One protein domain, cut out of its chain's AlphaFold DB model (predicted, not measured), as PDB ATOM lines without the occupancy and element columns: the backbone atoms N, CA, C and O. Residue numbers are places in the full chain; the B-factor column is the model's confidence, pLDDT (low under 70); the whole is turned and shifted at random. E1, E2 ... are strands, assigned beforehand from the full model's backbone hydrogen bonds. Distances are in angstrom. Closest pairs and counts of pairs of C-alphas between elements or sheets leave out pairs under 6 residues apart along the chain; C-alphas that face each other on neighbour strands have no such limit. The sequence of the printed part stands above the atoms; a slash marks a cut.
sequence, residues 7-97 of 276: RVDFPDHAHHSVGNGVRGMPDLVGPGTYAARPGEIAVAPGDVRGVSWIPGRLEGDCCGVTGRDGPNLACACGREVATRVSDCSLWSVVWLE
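AT A GLANCE: This is residues 7 to 97 of the 276 residues of an uncharacterized protein of Nocardia sp. NRRL S-836 (UniProt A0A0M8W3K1). Little regular structure: one strongly twisted antiparallel sheet of six short strands, with long loops at residues 7 to 32 and 54 to 72. The 91 printed residues hold no named helix; 25 are in strands E1 to E6, ordered E1 E2 E6 E5 E4 E3, all strand by class. The whole is compact: radius of gyration of the C-alphas 12.6 A, spans 36 by 32 by 21 A.

IN THESE COORDINATES: E5, residues 80 to 85, is 15.2 A long. E1 is 33 to 37, from C-alpha (170.332, 280.045, 209.573); E2 40 to 43, E3 51 to 53, E4 73 to 75, and E6 93 to 96, to C-alpha (179.042, 275.970, 218.467).

HOW THE PARTS SIT: E3 E4 E5 E6 form a meander, each strand antiparallel to its neighbour before. N 83 of E5 and O 95 of E6 are within hydrogen-bond range, 2.8 A. E1 and E2 form a hairpin.

THE WHOLE: The printed part has no cut; link E3 to E4 is long. pLDDT is under 70 at residues 19 to 23.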
ATOM      1  N   ARG A   7     168.912 284.489 212.266       93.62
ATOM      2  CA  ARG A   7     168.431 283.816 213.479       93.62
ATOM      3  C   ARG A   7     167.074 283.155 213.232       93.62
ATOM      4  O   ARG A   7     166.179 283.795 212.687       93.62
ATOM      5  N   VAL A   8     166.919 281.924 213.711       95.12
ATOM      6  CA  VAL A   8     165.652 281.183 213.778       95.12
ATOM      7  C   VAL A   8     165.367 280.679 215.197       95.12
ATOM      8  O   VAL A   8     166.267 280.612 216.041       95.12
ATOM      9  N   ASP A   9     164.105 280.350 215.469       95.00
ATOM     10  CA  ASP A   9     163.707 279.587 216.651       95.00
ATOM     11  C   ASP A   9     164.265 278.159 216.582       95.00
ATOM     12  O   ASP A   9     164.531 277.625 215.500       95.00
ATOM     13  N   PHE A  10     164.422 277.522 217.741       94.75
ATOM     14  CA  PHE A  10     164.712 276.095 217.762       94.75
ATOM     15  C   PHE A  10     163.495 275.304 217.260       94.75
ATOM     16  O   PHE A  10     162.383 275.496 217.763       94.75
ATOM     17  N   PRO A  11     163.682 274.375 216.306       93.31
ATOM     18  CA  PRO A  11     162.615 273.466 215.923       93.31
ATOM     19  C   PRO A  11     162.188 272.587 217.102       93.31
ATOM     20  O   PRO A  11     163.031 272.158 217.890       93.31
ATOM     21  N   ASP A  12     160.906 272.214 217.168       92.69
ATOM     22  CA  ASP A  12     160.385 271.325 218.226       92.69
ATOM     23  C   ASP A  12     161.109 269.967 218.277       92.69
ATOM     24  O   ASP A  12     161.098 269.280 219.290       92.69
ATOM     25  N   HIS A  13     161.755 269.564 217.181       91.56
ATOM     26  CA  HIS A  13     162.495 268.312 217.091       91.56
ATOM     27  C   HIS A  13     163.979 268.415 217.481       91.56
ATOM     28  O   HIS A  13     164.675 267.401 217.447       91.56
ATOM     29  N   ALA A  14     164.469 269.588 217.905       91.38
ATOM     30  CA  ALA A  14     165.895 269.859 218.132       91.38
ATOM     31  C   ALA A  14     166.616 268.934 219.113       91.38
ATOM     32  O   ALA A  14     167.826 268.733 218.994       91.38
ATOM     33  N   HIS A  15     165.892 268.351 220.065       88.38
ATOM     34  CA  HIS A  15     166.466 267.500 221.111       88.38
ATOM     35  C   HIS A  15     165.965 266.057 221.053       88.38
ATOM     36  O   HIS A  15     166.159 265.279 221.988       88.38
ATOM     37  N   HIS A  16     165.336 265.684 219.942       88.44
ATOM     38  CA  HIS A  16     164.779 264.360 219.742       88.44
ATOM     39  C   HIS A  16     165.516 263.656 218.616       88.44
ATOM     40  O   HIS A  16     165.687 264.209 217.544       88.44
ATOM     41  N   SER A  17     165.943 262.420 218.843       83.19
ATOM     42  CA  SER A  17     166.526 261.576 217.806       83.19
ATOM     43  C   SER A  17     165.447 261.146 216.818       83.19
ATOM     44  O   SER A  17     164.357 260.732 217.232       83.19
ATOM     45  N   VAL A  18     165.788 261.141 215.538       75.56
ATOM     46  CA  VAL A  18     165.024 260.470 214.490       75.56
ATOM     47  C   VAL A  18     165.998 259.623 213.691       75.56
ATOM     48  O   VAL A  18     167.140 260.014 213.485       75.56
ATOM     49  N   GLY A  19     165.558 258.475 213.207       65.38
ATOM     50  CA  GLY A  19     166.329 257.754 212.215       65.38
ATOM     51  C   GLY A  19     165.897 256.314 212.097       65.38
ATOM     52  O   GLY A  19     165.454 255.681 213.053       65.38
ATOM     53  N   ASN A  20     166.040 255.804 210.885       61.94
ATOM     54  CA  ASN A  20     165.798 254.411 210.535       61.94
ATOM     55  C   ASN A  20     167.075 253.725 210.023       61.94
ATOM     56  O   ASN A  20     166.995 252.594 209.558       61.94
ATOM     57  N   GLY A  21     168.231 254.400 210.088       59.19
ATOM     58  CA  GLY A  21     169.516 253.865 209.632       59.19
ATOM     59  C   GLY A  21     169.676 253.755 208.111       59.19
ATOM     60  O   GLY A  21     170.604 253.093 207.661       59.19
ATOM     61  N   VAL A  22     168.779 254.347 207.306       58.25
ATOM     62  CA  VAL A  22     168.737 254.113 205.844       58.25
ATOM     63  C   VAL A  22     168.939 255.380 205.001       58.25
ATOM     64  O   VAL A  22     169.336 255.273 203.842       58.25
ATOM     65  N   ARG A  23     168.689 256.585 205.534       65.69
ATOM     66  CA  ARG A  23     168.676 257.837 204.748       65.69
ATOM     67  C   ARG A  23     169.616 258.901 205.311       65.69
ATOM     68  O   ARG A  23     169.930 258.895 206.497       65.69
ATOM     69  N   GLY A  24     170.048 259.820 204.443       74.25
ATOM     70  CA  GLY A  24     170.796 261.008 204.850       74.25
ATOM     71  C   GLY A  24     169.932 261.890 205.747       74.25
ATOM     72  O   GLY A  24     168.840 262.292 205.347       74.25
ATOM     73  N   MET A  25     170.418 262.146 206.958       86.31
ATOM     74  CA  MET A  25     169.725 262.962 207.946       86.31
ATOM     75  C   MET A  25     169.679 264.427 207.510       86.31
ATOM     76  O   MET A  25     170.707 264.949 207.069       86.31
ATOM     77  N   PRO A  26     168.522 265.103 207.620       88.62
ATOM     78  CA  PRO A  26     168.419 266.493 207.221       88.62
ATOM     79  C   PRO A  26     169.087 267.377 208.272       88.62
ATOM     80  O   PRO A  26     169.284 266.975 209.429       88.62
ATOM     81  N   ASP A  27     169.433 268.592 207.860       93.50
ATOM     82  CA  ASP A  27     169.978 269.584 208.775       93.50
ATOM     83  C   ASP A  27     168.931 269.978 209.821       93.50
ATOM     84  O   ASP A  27     167.752 270.150 209.505       93.50
ATOM     85  N   LEU A  28     169.368 270.121 211.072       94.50
ATOM     86  CA  LEU A  28     168.491 270.502 212.172       94.50
ATOM     87  C   LEU A  28     167.930 271.913 211.981       94.50
ATOM     88  O   LEU A  28     166.768 272.177 212.261       94.50
ATOM     89  N   VAL A  29     168.783 272.826 211.529       95.19
ATOM     90  CA  VAL A  29     168.417 274.193 211.159       95.19
ATOM     91  C   VAL A  29     168.759 274.390 209.690       95.19
ATOM     92  O   VAL A  29     169.729 273.814 209.199       95.19
ATOM     93  N   GLY A  30     167.957 275.177 208.976       93.19
ATOM     94  CA  GLY A  30     168.138 275.366 207.539       93.19
ATOM     95  C   GLY A  30     169.477 276.040 207.195       93.19
ATOM     96  O   GLY A  30     169.977 276.839 207.993       93.19
ATOM     97  N   PRO A  31     170.052 275.781 206.006       95.56
ATOM     98  CA  PRO A  31     171.224 276.509 205.524       95.56
ATOM     99  C   PRO A  31     171.016 278.027 205.544       95.56
ATOM    100  O   PRO A  31     169.934 278.522 205.225       95.56
ATOM    101  N   GLY A  32     172.060 278.770 205.901       95.38
ATOM    102  CA  GLY A  32     171.999 280.217 206.090       95.38
ATOM    103  C   GLY A  32     171.278 280.642 207.371       95.38
ATOM    104  O   GLY A  32     170.977 281.827 207.519       95.38
ATOM    105  N   THR A  33     171.003 279.725 208.305       95.06
ATOM    106  CA  THR A  33     170.332 280.045 209.573       95.06
ATOM    107  C   THR A  33     171.073 279.509 210.797       95.06
ATOM    108  O   THR A  33     171.933 278.631 210.708       95.06
ATOM    109  N   TYR A  34     170.748 280.061 211.964       96.12
ATOM    110  CA  TYR A  34     171.203 279.555 213.253       96.12
ATOM    111  C   TYR A  34     170.106 279.669 214.313       96.12
ATOM    112  O   TYR A  34     169.367 280.655 214.341       96.12
ATOM    113  N   ALA A  35     170.048 278.706 215.228       96.00
ATOM    114  CA  ALA A  35     169.202 278.773 216.419       96.00
ATOM    115  C   ALA A  35     170.072 278.949 217.667       96.00
ATOM    116  O   ALA A  35     171.156 278.370 217.764       96.00
ATOM    117  N   ALA A  36     169.628 279.772 218.620       93.94
ATOM    118  CA  ALA A  36     170.397 280.046 219.831       93.94
ATOM    119  C   ALA A  36     169.523 280.290 221.065       93.94
ATOM    120  O   ALA A  36     168.554 281.055 221.023       93.94
ATOM    121  N   ARG A  37     169.939 279.681 222.180       91.50
ATOM    122  CA  ARG A  37     169.414 279.854 223.543       91.50
ATOM    123  C   ARG A  37     170.586 279.788 224.536       91.50
ATOM    124  O   ARG A  37     171.700 279.460 224.124       91.50
ATOM    125  N   PRO A  38     170.412 280.130 225.825       90.69
ATOM    126  CA  PRO A  38     171.518 280.087 226.780       90.69
ATOM    127  C   PRO A  38     172.238 278.729 226.768       90.69
ATOM    128  O   PRO A  38     171.625 277.696 227.018       90.69
ATOM    129  N   GLY A  39     173.537 278.738 226.456       92.06
ATOM    130  CA  GLY A  39     174.371 277.531 226.411       92.06
ATOM    131  C   GLY A  39     174.296 276.706 225.119       92.06
ATOM    132  O   GLY A  39     174.963 275.677 225.045       92.06
ATOM    133  N   GLU A  40     173.533 277.126 224.106       94.19
ATOM    134  CA  GLU A  40     173.346 276.359 222.866       94.19
ATOM    135  C   GLU A  40     173.283 277.256 221.636       94.19
ATOM    136  O   GLU A  40     172.524 278.225 221.589       94.19
ATOM    137  N   ILE A  41     174.063 276.896 220.620       96.81
ATOM    138  CA  ILE A  41     174.076 277.570 219.325       96.81
ATOM    139  C   ILE A  41     174.161 276.492 218.244       96.81
ATOM    140  O   ILE A  41     175.193 275.836 218.122       96.81
ATOM    141  N   ALA A  42     173.092 276.305 217.476       97.56
ATOM    142  CA  ALA A  42     173.030 275.366 216.360       97.56
ATOM    143  C   ALA A  42     173.188 276.102 215.030       97.56
ATOM    144  O   ALA A  42     172.538 277.125 214.810       97.56
ATOM    145  N   VAL A  43     174.006 275.557 214.134       97.62
ATOM    146  CA  VAL A  43     174.137 275.998 212.737       97.62
ATOM    147  C   VAL A  43     174.110 274.790 211.804       97.62
ATOM    148  O   VAL A  43     174.506 273.687 212.199       97.62
ATOM    149  N   ALA A  44     173.681 274.993 210.558       97.06
ATOM    150  CA  ALA A  44     173.762 273.949 209.544       97.06
ATOM    151  C   ALA A  44     175.243 273.603 209.278       97.06
ATOM    152  O   ALA A  44     176.075 274.513 209.172       97.06
ATOM    153  N   PRO A  45     175.631 272.323 209.134       95.88
ATOM    154  CA  PRO A  45     177.038 271.976 208.928       95.88
ATOM    155  C   PRO A  45     177.663 272.596 207.675       95.88
ATOM    156  O   PRO A  45     178.859 272.888 207.679       95.88
ATOM    157  N   GLY A  46     176.867 272.831 206.626       95.88
ATOM    158  CA  GLY A  46     177.314 273.493 205.394       95.88
ATOM    159  C   GLY A  46     177.722 274.960 205.576       95.88
ATOM    160  O   GLY A  46     178.488 275.492 204.768       95.88
ATOM    161  N   ASP A  47     177.278 275.601 206.659       97.12
ATOM    162  CA  ASP A  47     177.545 277.011 206.935       97.12
ATOM    163  C   ASP A  47     178.875 277.239 207.652       97.12
ATOM    164  O   ASP A  47     179.366 278.368 207.694       97.12
ATOM    165  N   VAL A  48     179.493 276.186 208.194       96.69
ATOM    166  CA  VAL A  48     180.736 276.275 208.968       96.69
ATOM    167  C   VAL A  48     181.959 276.204 208.049       96.69
ATOM    168  O   VAL A  48     182.099 275.323 207.204       96.69
ATOM    169  N   ARG A  49     182.893 277.147 208.218       94.38
ATOM    170  CA  ARG A  49     184.107 277.317 207.407       94.38
ATOM    171  C   ARG A  49     185.328 277.636 208.267       94.38
ATOM    172  O   ARG A  49     185.239 278.360 209.260       94.38
ATOM    173  N   GLY A  50     186.498 277.190 207.809       92.19
ATOM    174  CA  GLY A  50     187.783 277.528 208.433       92.19
ATOM    175  C   GLY A  50     188.008 276.859 209.793       92.19
ATOM    176  O   GLY A  50     188.735 277.400 210.625       92.19
ATOM    177  N   VAL A  51     187.368 275.711 210.015       95.56
ATOM    178  CA  VAL A  51     187.596 274.822 211.160       95.56
ATOM    179  C   VAL A  51     188.171 273.500 210.665       95.56
ATOM    180  O   VAL A  51     188.017 273.143 209.495       95.56
ATOM    181  N   SER A  52     188.842 272.777 211.548       95.69
ATOM    182  CA  SER A  52     189.409 271.462 211.263       95.69
ATOM    183  C   SER A  52     188.908 270.446 212.274       95.69
ATOM    184  O   SER A  52     188.658 270.786 213.427       95.69
ATOM    185  N   TRP A  53     188.776 269.199 211.836       95.44
ATOM    186  CA  TRP A  53     188.475 268.089 212.728       95.44
ATOM    187  C   TRP A  53     189.595 267.881 213.743       95.44
ATOM    188  O   TRP A  53     190.776 267.975 213.398       95.44
ATOM    189  N   ILE A  54     189.221 267.562 214.977       94.88
ATOM    190  CA  ILE A  54     190.163 267.176 216.024       94.88
ATOM    191  C   ILE A  54     190.475 265.679 215.854       94.88
ATOM    192  O   ILE A  54     189.553 264.858 215.895       94.88
ATOM    193  N   PRO A  55     191.749 265.289 215.655       90.00
ATOM    194  CA  PRO A  55     192.118 263.883 215.527       90.00
ATOM    195  C   PRO A  55     191.674 263.064 216.745       90.00
ATOM    196  O   PRO A  55     191.882 263.479 217.883       90.00
ATOM    197  N   GLY A  56     191.070 261.899 216.506       85.56
ATOM    198  CA  GLY A  56     190.593 261.008 217.569       85.56
ATOM    199  C   GLY A  56     189.276 261.427 218.239       85.56
ATOM    200  O   GLY A  56     188.886 260.785 219.200       85.56
ATOM    201  N   ARG A  57     188.584 262.466 217.747       88.38
ATOM    202  CA  ARG A  57     187.257 262.910 218.239       88.38
ATOM    203  C   ARG A  57     186.144 262.667 217.217       88.38
ATOM    204  O   ARG A  57     185.215 263.457 217.082       88.38
ATOM    205  N   LEU A  58     186.292 261.612 216.423       84.88
ATOM    206  CA  LEU A  58     185.382 261.269 215.327       84.88
ATOM    207  C   LEU A  58     184.561 260.017 215.643       84.88
ATOM    208  O   LEU A  58     184.091 259.357 214.719       84.88
ATOM    209  N   GLU A  59     184.430 259.664 216.923       78.75
ATOM    210  CA  GLU A  59     183.601 258.532 217.311       78.75
ATOM    211  C   GLU A  59     182.116 258.838 217.084       78.75
ATOM    212  O   GLU A  59     181.647 259.986 217.072       78.75
ATOM    213  N   GLY A  60     181.371 257.765 216.885       75.81
ATOM    214  CA  GLY A  60     179.932 257.776 216.757       75.81
ATOM    215  C   GLY A  60     179.419 256.378 216.452       75.81
ATOM    216  O   GLY A  60     180.140 255.396 216.637       75.81
ATOM    217  N   ASP A  61     178.161 256.297 216.041       73.06
ATOM    218  CA  ASP A  61     177.488 255.027 215.799       73.06
ATOM    219  C   ASP A  61     177.739 254.549 214.355       73.06
ATOM    220  O   ASP A  61     178.768 254.838 213.739       73.06
ATOM    221  N   CYS A  62     176.835 253.747 213.796       76.56
ATOM    222  CA  CYS A  62     177.083 253.002 212.564       76.56
ATOM    223  C   CYS A  62     177.324 253.860 211.306       76.56
ATOM    224  O   CYS A  62     177.791 253.307 210.309       76.56
ATOM    225  N   CYS A  63     176.990 255.157 211.293       78.56
ATOM    226  CA  CYS A  63     176.978 255.963 210.063       78.56
ATOM    227  C   CYS A  63     177.573 257.375 210.183       78.56
ATOM    228  O   CYS A  63     177.509 258.127 209.209       78.56
ATOM    229  N   GLY A  64     178.184 257.748 211.310       86.06
ATOM    230  CA  GLY A  64     178.930 259.001 211.397       86.06
ATOM    231  C   GLY A  64     179.190 259.478 212.818       86.06
ATOM    232  O   GLY A  64     179.250 258.675 213.738       86.06
ATOM    233  N   VAL A  65     179.396 260.786 212.987       90.88
ATOM    234  CA  VAL A  65     179.766 261.379 214.282       90.88
ATOM    235  C   VAL A  65     178.524 261.743 215.085       90.88
ATOM    236  O   VAL A  65     177.644 262.455 214.601       90.88
ATOM    237  N   THR A  66     178.466 261.293 216.335       88.50
ATOM    238  CA  THR A  66     177.327 261.567 217.231       88.50
ATOM    239  C   THR A  66     177.550 262.802 218.097       88.50
ATOM    240  O   THR A  66     176.601 263.343 218.653       88.50
ATOM    241  N   GLY A  67     178.800 263.267 218.215       88.94
ATOM    242  CA  GLY A  67     179.169 264.391 219.077       88.94
ATOM    243  C   GLY A  67     179.183 264.063 220.576       88.94
ATOM    244  O   GLY A  67     179.354 264.970 221.390       88.94
ATOM    245  N   ARG A  68     179.030 262.783 220.953       86.06
ATOM    246  CA  ARG A  68     179.009 262.319 222.355       86.06
ATOM    247  C   ARG A  68     180.288 262.657 223.131       86.06
ATOM    248  O   ARG A  68     180.216 262.896 224.332       86.06
ATOM    249  N   ASP A  69     181.427 262.752 222.447       85.62
ATOM    250  CA  ASP A  69     182.736 263.028 223.059       85.62
ATOM    251  C   ASP A  69     183.044 264.518 223.265       85.62
ATOM    252  O   ASP A  69     184.166 264.876 223.642       85.62
ATOM    253  N   GLY A  70     182.066 265.391 223.013       90.31
ATOM    254  CA  GLY A  70     182.237 266.838 223.056       90.31
ATOM    255  C   GLY A  70     182.823 267.404 221.757       90.31
ATOM    256  O   GLY A  70     182.653 266.804 220.689       90.31
ATOM    257  N   PRO A  71     183.498 268.569 221.826       95.38
ATOM    258  CA  PRO A  71     184.004 269.252 220.647       95.38
ATOM    259  C   PRO A  71     184.884 268.368 219.769       95.38
ATOM    260  O   PRO A  71     185.863 267.767 220.212       95.38
ATOM    261  N   ASN A  72     184.548 268.340 218.483       96.19
ATOM    262  CA  ASN A  72     185.293 267.623 217.450       96.19
ATOM    263  C   ASN A  72     185.770 268.545 216.320       96.19
ATOM    264  O   ASN A  72     186.412 268.083 215.377       96.19
ATOM    265  N   LEU A  73     185.522 269.854 216.439       97.44
ATOM    266  CA  LEU A  73     186.002 270.895 215.537       97.44
ATOM    267  C   LEU A  73     186.816 271.949 216.297       97.44
ATOM    268  O   LEU A  73     186.384 272.482 217.324       97.44
ATOM    269  N   ALA A  74     187.970 272.305 215.734       97.25
ATOM    270  CA  ALA A  74     188.880 273.320 216.253       97.25
ATOM    271  C   ALA A  74     189.134 274.456 215.247       97.25
ATOM    272  O   ALA A  74     189.087 274.262 214.027       97.25
ATOM    273  N   CYS A  75     189.451 275.654 215.751       94.44
ATOM    274  CA  CYS A  75     190.008 276.738 214.929       94.44
ATOM    275  C   CYS A  75     191.402 276.366 214.396       94.44
ATOM    276  O   CYS A  75     192.083 275.504 214.947       94.44
ATOM    277  N   ALA A  76     191.912 277.137 213.428       91.06
ATOM    278  CA  ALA A  76     193.320 277.067 213.012       91.06
ATOM    279  C   ALA A  76     194.321 277.262 214.176       91.06
ATOM    280  O   ALA A  76     195.448 276.787 214.122       91.06
ATOM    281  N   CYS A  77     193.897 277.944 215.243       91.44
ATOM    282  CA  CYS A  77     194.646 278.122 216.484       91.44
ATOM    283  C   CYS A  77     194.620 276.913 217.446       91.44
ATOM    284  O   CYS A  77     195.201 276.995 218.524       91.44
ATOM    285  N   GLY A  78     193.924 275.825 217.103       92.38
ATOM    286  CA  GLY A  78     193.801 274.611 217.920       92.38
ATOM    287  C   GLY A  78     192.753 274.664 219.039       92.38
ATOM    288  O   GLY A  78     192.548 273.667 219.719       92.38
ATOM    289  N   ARG A  79     192.067 275.795 219.245       95.31
ATOM    290  CA  ARG A  79     190.989 275.919 220.236       95.31
ATOM    291  C   ARG A  79     189.724 275.171 219.812       95.31
ATOM    292  O   ARG A  79     189.240 275.350 218.697       95.31
ATOM    293  N   GLU A  80     189.187 274.475 220.804       97.00
ATOM    294  CA  GLU A  80     187.818 273.996 221.023       97.00
ATOM    295  C   GLU A  80     186.718 274.932 220.500       97.00
ATOM    296  O   GLU A  80     186.511 275.937 221.179       97.00
ATOM    297  N   VAL A  81     186.051 274.724 219.354       97.25
ATOM    298  CA  VAL A  81     185.016 275.694 218.896       97.25
ATOM    299  C   VAL A  81     183.647 275.114 218.588       97.25
ATOM    300  O   VAL A  81     182.680 275.877 218.609       97.25
ATOM    301  N   ALA A  82     183.537 273.824 218.270       97.38
ATOM    302  CA  ALA A  82     182.243 273.237 217.955       97.38
ATOM    303  C   ALA A  82     182.224 271.704 218.011       97.38
ATOM    304  O   ALA A  82     183.254 271.039 217.873       97.38
ATOM    305  N   THR A  83     181.012 271.167 218.108       96.75
ATOM    306  CA  THR A  83     180.680 269.747 217.999       96.75
ATOM    307  C   THR A  83     179.797 269.535 216.776       96.75
ATOM    308  O   THR A  83     178.665 270.010 216.726       96.75
ATOM    309  N   ARG A  84     180.295 268.819 215.770       95.81
ATOM    310  CA  ARG A  84     179.502 268.356 214.632       95.81
ATOM    311  C   ARG A  84     178.828 267.030 214.953       95.81
ATOM    312  O   ARG A  84     179.492 266.088 215.380       95.81
ATOM    313  N   VAL A  85     177.537 266.974 214.657       93.94
ATOM    314  CA  VAL A  85     176.692 265.785 214.653       93.94
ATOM    315  C   VAL A  85     176.269 265.524 213.212       93.94
ATOM    316  O   VAL A  85     175.839 266.428 212.496       93.94
ATOM    317  N   SER A  86     176.479 264.298 212.761       90.38
ATOM    318  CA  SER A  86     176.173 263.838 211.412       90.38
ATOM    319  C   SER A  86     176.135 262.316 211.453       90.38
ATOM    320  O   SER A  86     177.056 261.668 210.962       90.38
ATOM    321  N   ASP A  87     175.104 261.767 212.088       88.00
ATOM    322  CA  ASP A  87     174.854 260.328 212.208       88.00
ATOM    323  C   ASP A  87     173.493 259.980 211.583       88.00
ATOM    324  O   ASP A  87     172.667 260.863 211.394       88.00
ATOM    325  N   CYS A  88     173.236 258.713 211.252       86.44
ATOM    326  CA  CYS A  88     171.967 258.270 210.651       86.44
ATOM    327  C   CYS A  88     170.756 258.267 211.606       86.44
ATOM    328  O   CYS A  88     169.638 257.972 211.173       86.44
ATOM    329  N   SER A  89     170.984 258.535 212.894       84.56
ATOM    330  CA  SER A  89     169.971 258.553 213.955       84.56
ATOM    331  C   SER A  89     169.795 259.920 214.629       84.56
ATOM    332  O   SER A  89     169.036 260.057 215.598       84.56
ATOM    333  N   LEU A  90     170.495 260.942 214.128       89.00
ATOM    334  CA  LEU A  90     170.537 262.281 214.706       89.00
ATOM    335  C   LEU A  90     170.468 263.339 213.609       89.00
ATOM    336  O   LEU A  90     171.088 263.197 212.557       89.00
ATOM    337  N   TRP A  91     169.749 264.431 213.869       91.94
ATOM    338  CA  TRP A  91     169.723 265.584 212.968       91.94
ATOM    339  C   TRP A  91     171.141 266.086 212.682       91.94
ATOM    340  O   TRP A  91     171.978 266.170 213.584       91.94
ATOM    341  N   SER A  92     171.398 266.437 211.426       93.31
ATOM    342  CA  SER A  92     172.684 266.974 210.993       93.31
ATOM    343  C   SER A  92     172.843 268.399 211.538       93.31
ATOM    344  O   SER A  92     172.022 269.275 211.279       93.31
ATOM    345  N   VAL A  93     173.857 268.656 212.365       96.44
ATOM    346  CA  VAL A  93     174.021 269.960 213.033       96.44
ATOM    347  C   VAL A  93     175.462 270.192 213.458       96.44
ATOM    348  O   VAL A  93     176.210 269.257 213.743       96.44
ATOM    349  N   VAL A  94     175.871 271.456 213.530       97.62
ATOM    350  CA  VAL A  94     177.054 271.854 214.291       97.62
ATOM    351  C   VAL A  94     176.617 272.692 215.486       97.62
ATOM    352  O   VAL A  94     176.035 273.764 215.330       97.62
ATOM    353  N   TRP A  95     176.928 272.207 216.684       97.31
ATOM    354  CA  TRP A  95     176.771 272.931 217.938       97.31
ATOM    355  C   TRP A  95     178.027 273.757 218.199       97.31
ATOM    356  O   TRP A  95     179.101 273.197 218.404       97.31
ATOM    357  N   LEU A  96     177.922 275.083 218.160       97.62
ATOM    358  CA  LEU A  96     179.042 275.970 218.467       97.62
ATOM    359  C   LEU A  96     179.217 276.111 219.980       97.62
ATOM    360  O   LEU A  96     178.236 276.281 220.700       97.62
ATOM    361  N   GLU A  97     180.467 276.131 220.434       96.69
ATOM    362  CA  GLU A  97     180.820 276.365 221.833       96.69
ATOM    363  C   GLU A  97     180.583 277.840 222.201       96.69
ATOM    364  O   GLU A  97     181.360 278.701 221.771       96.69
TER     365      GLU A  97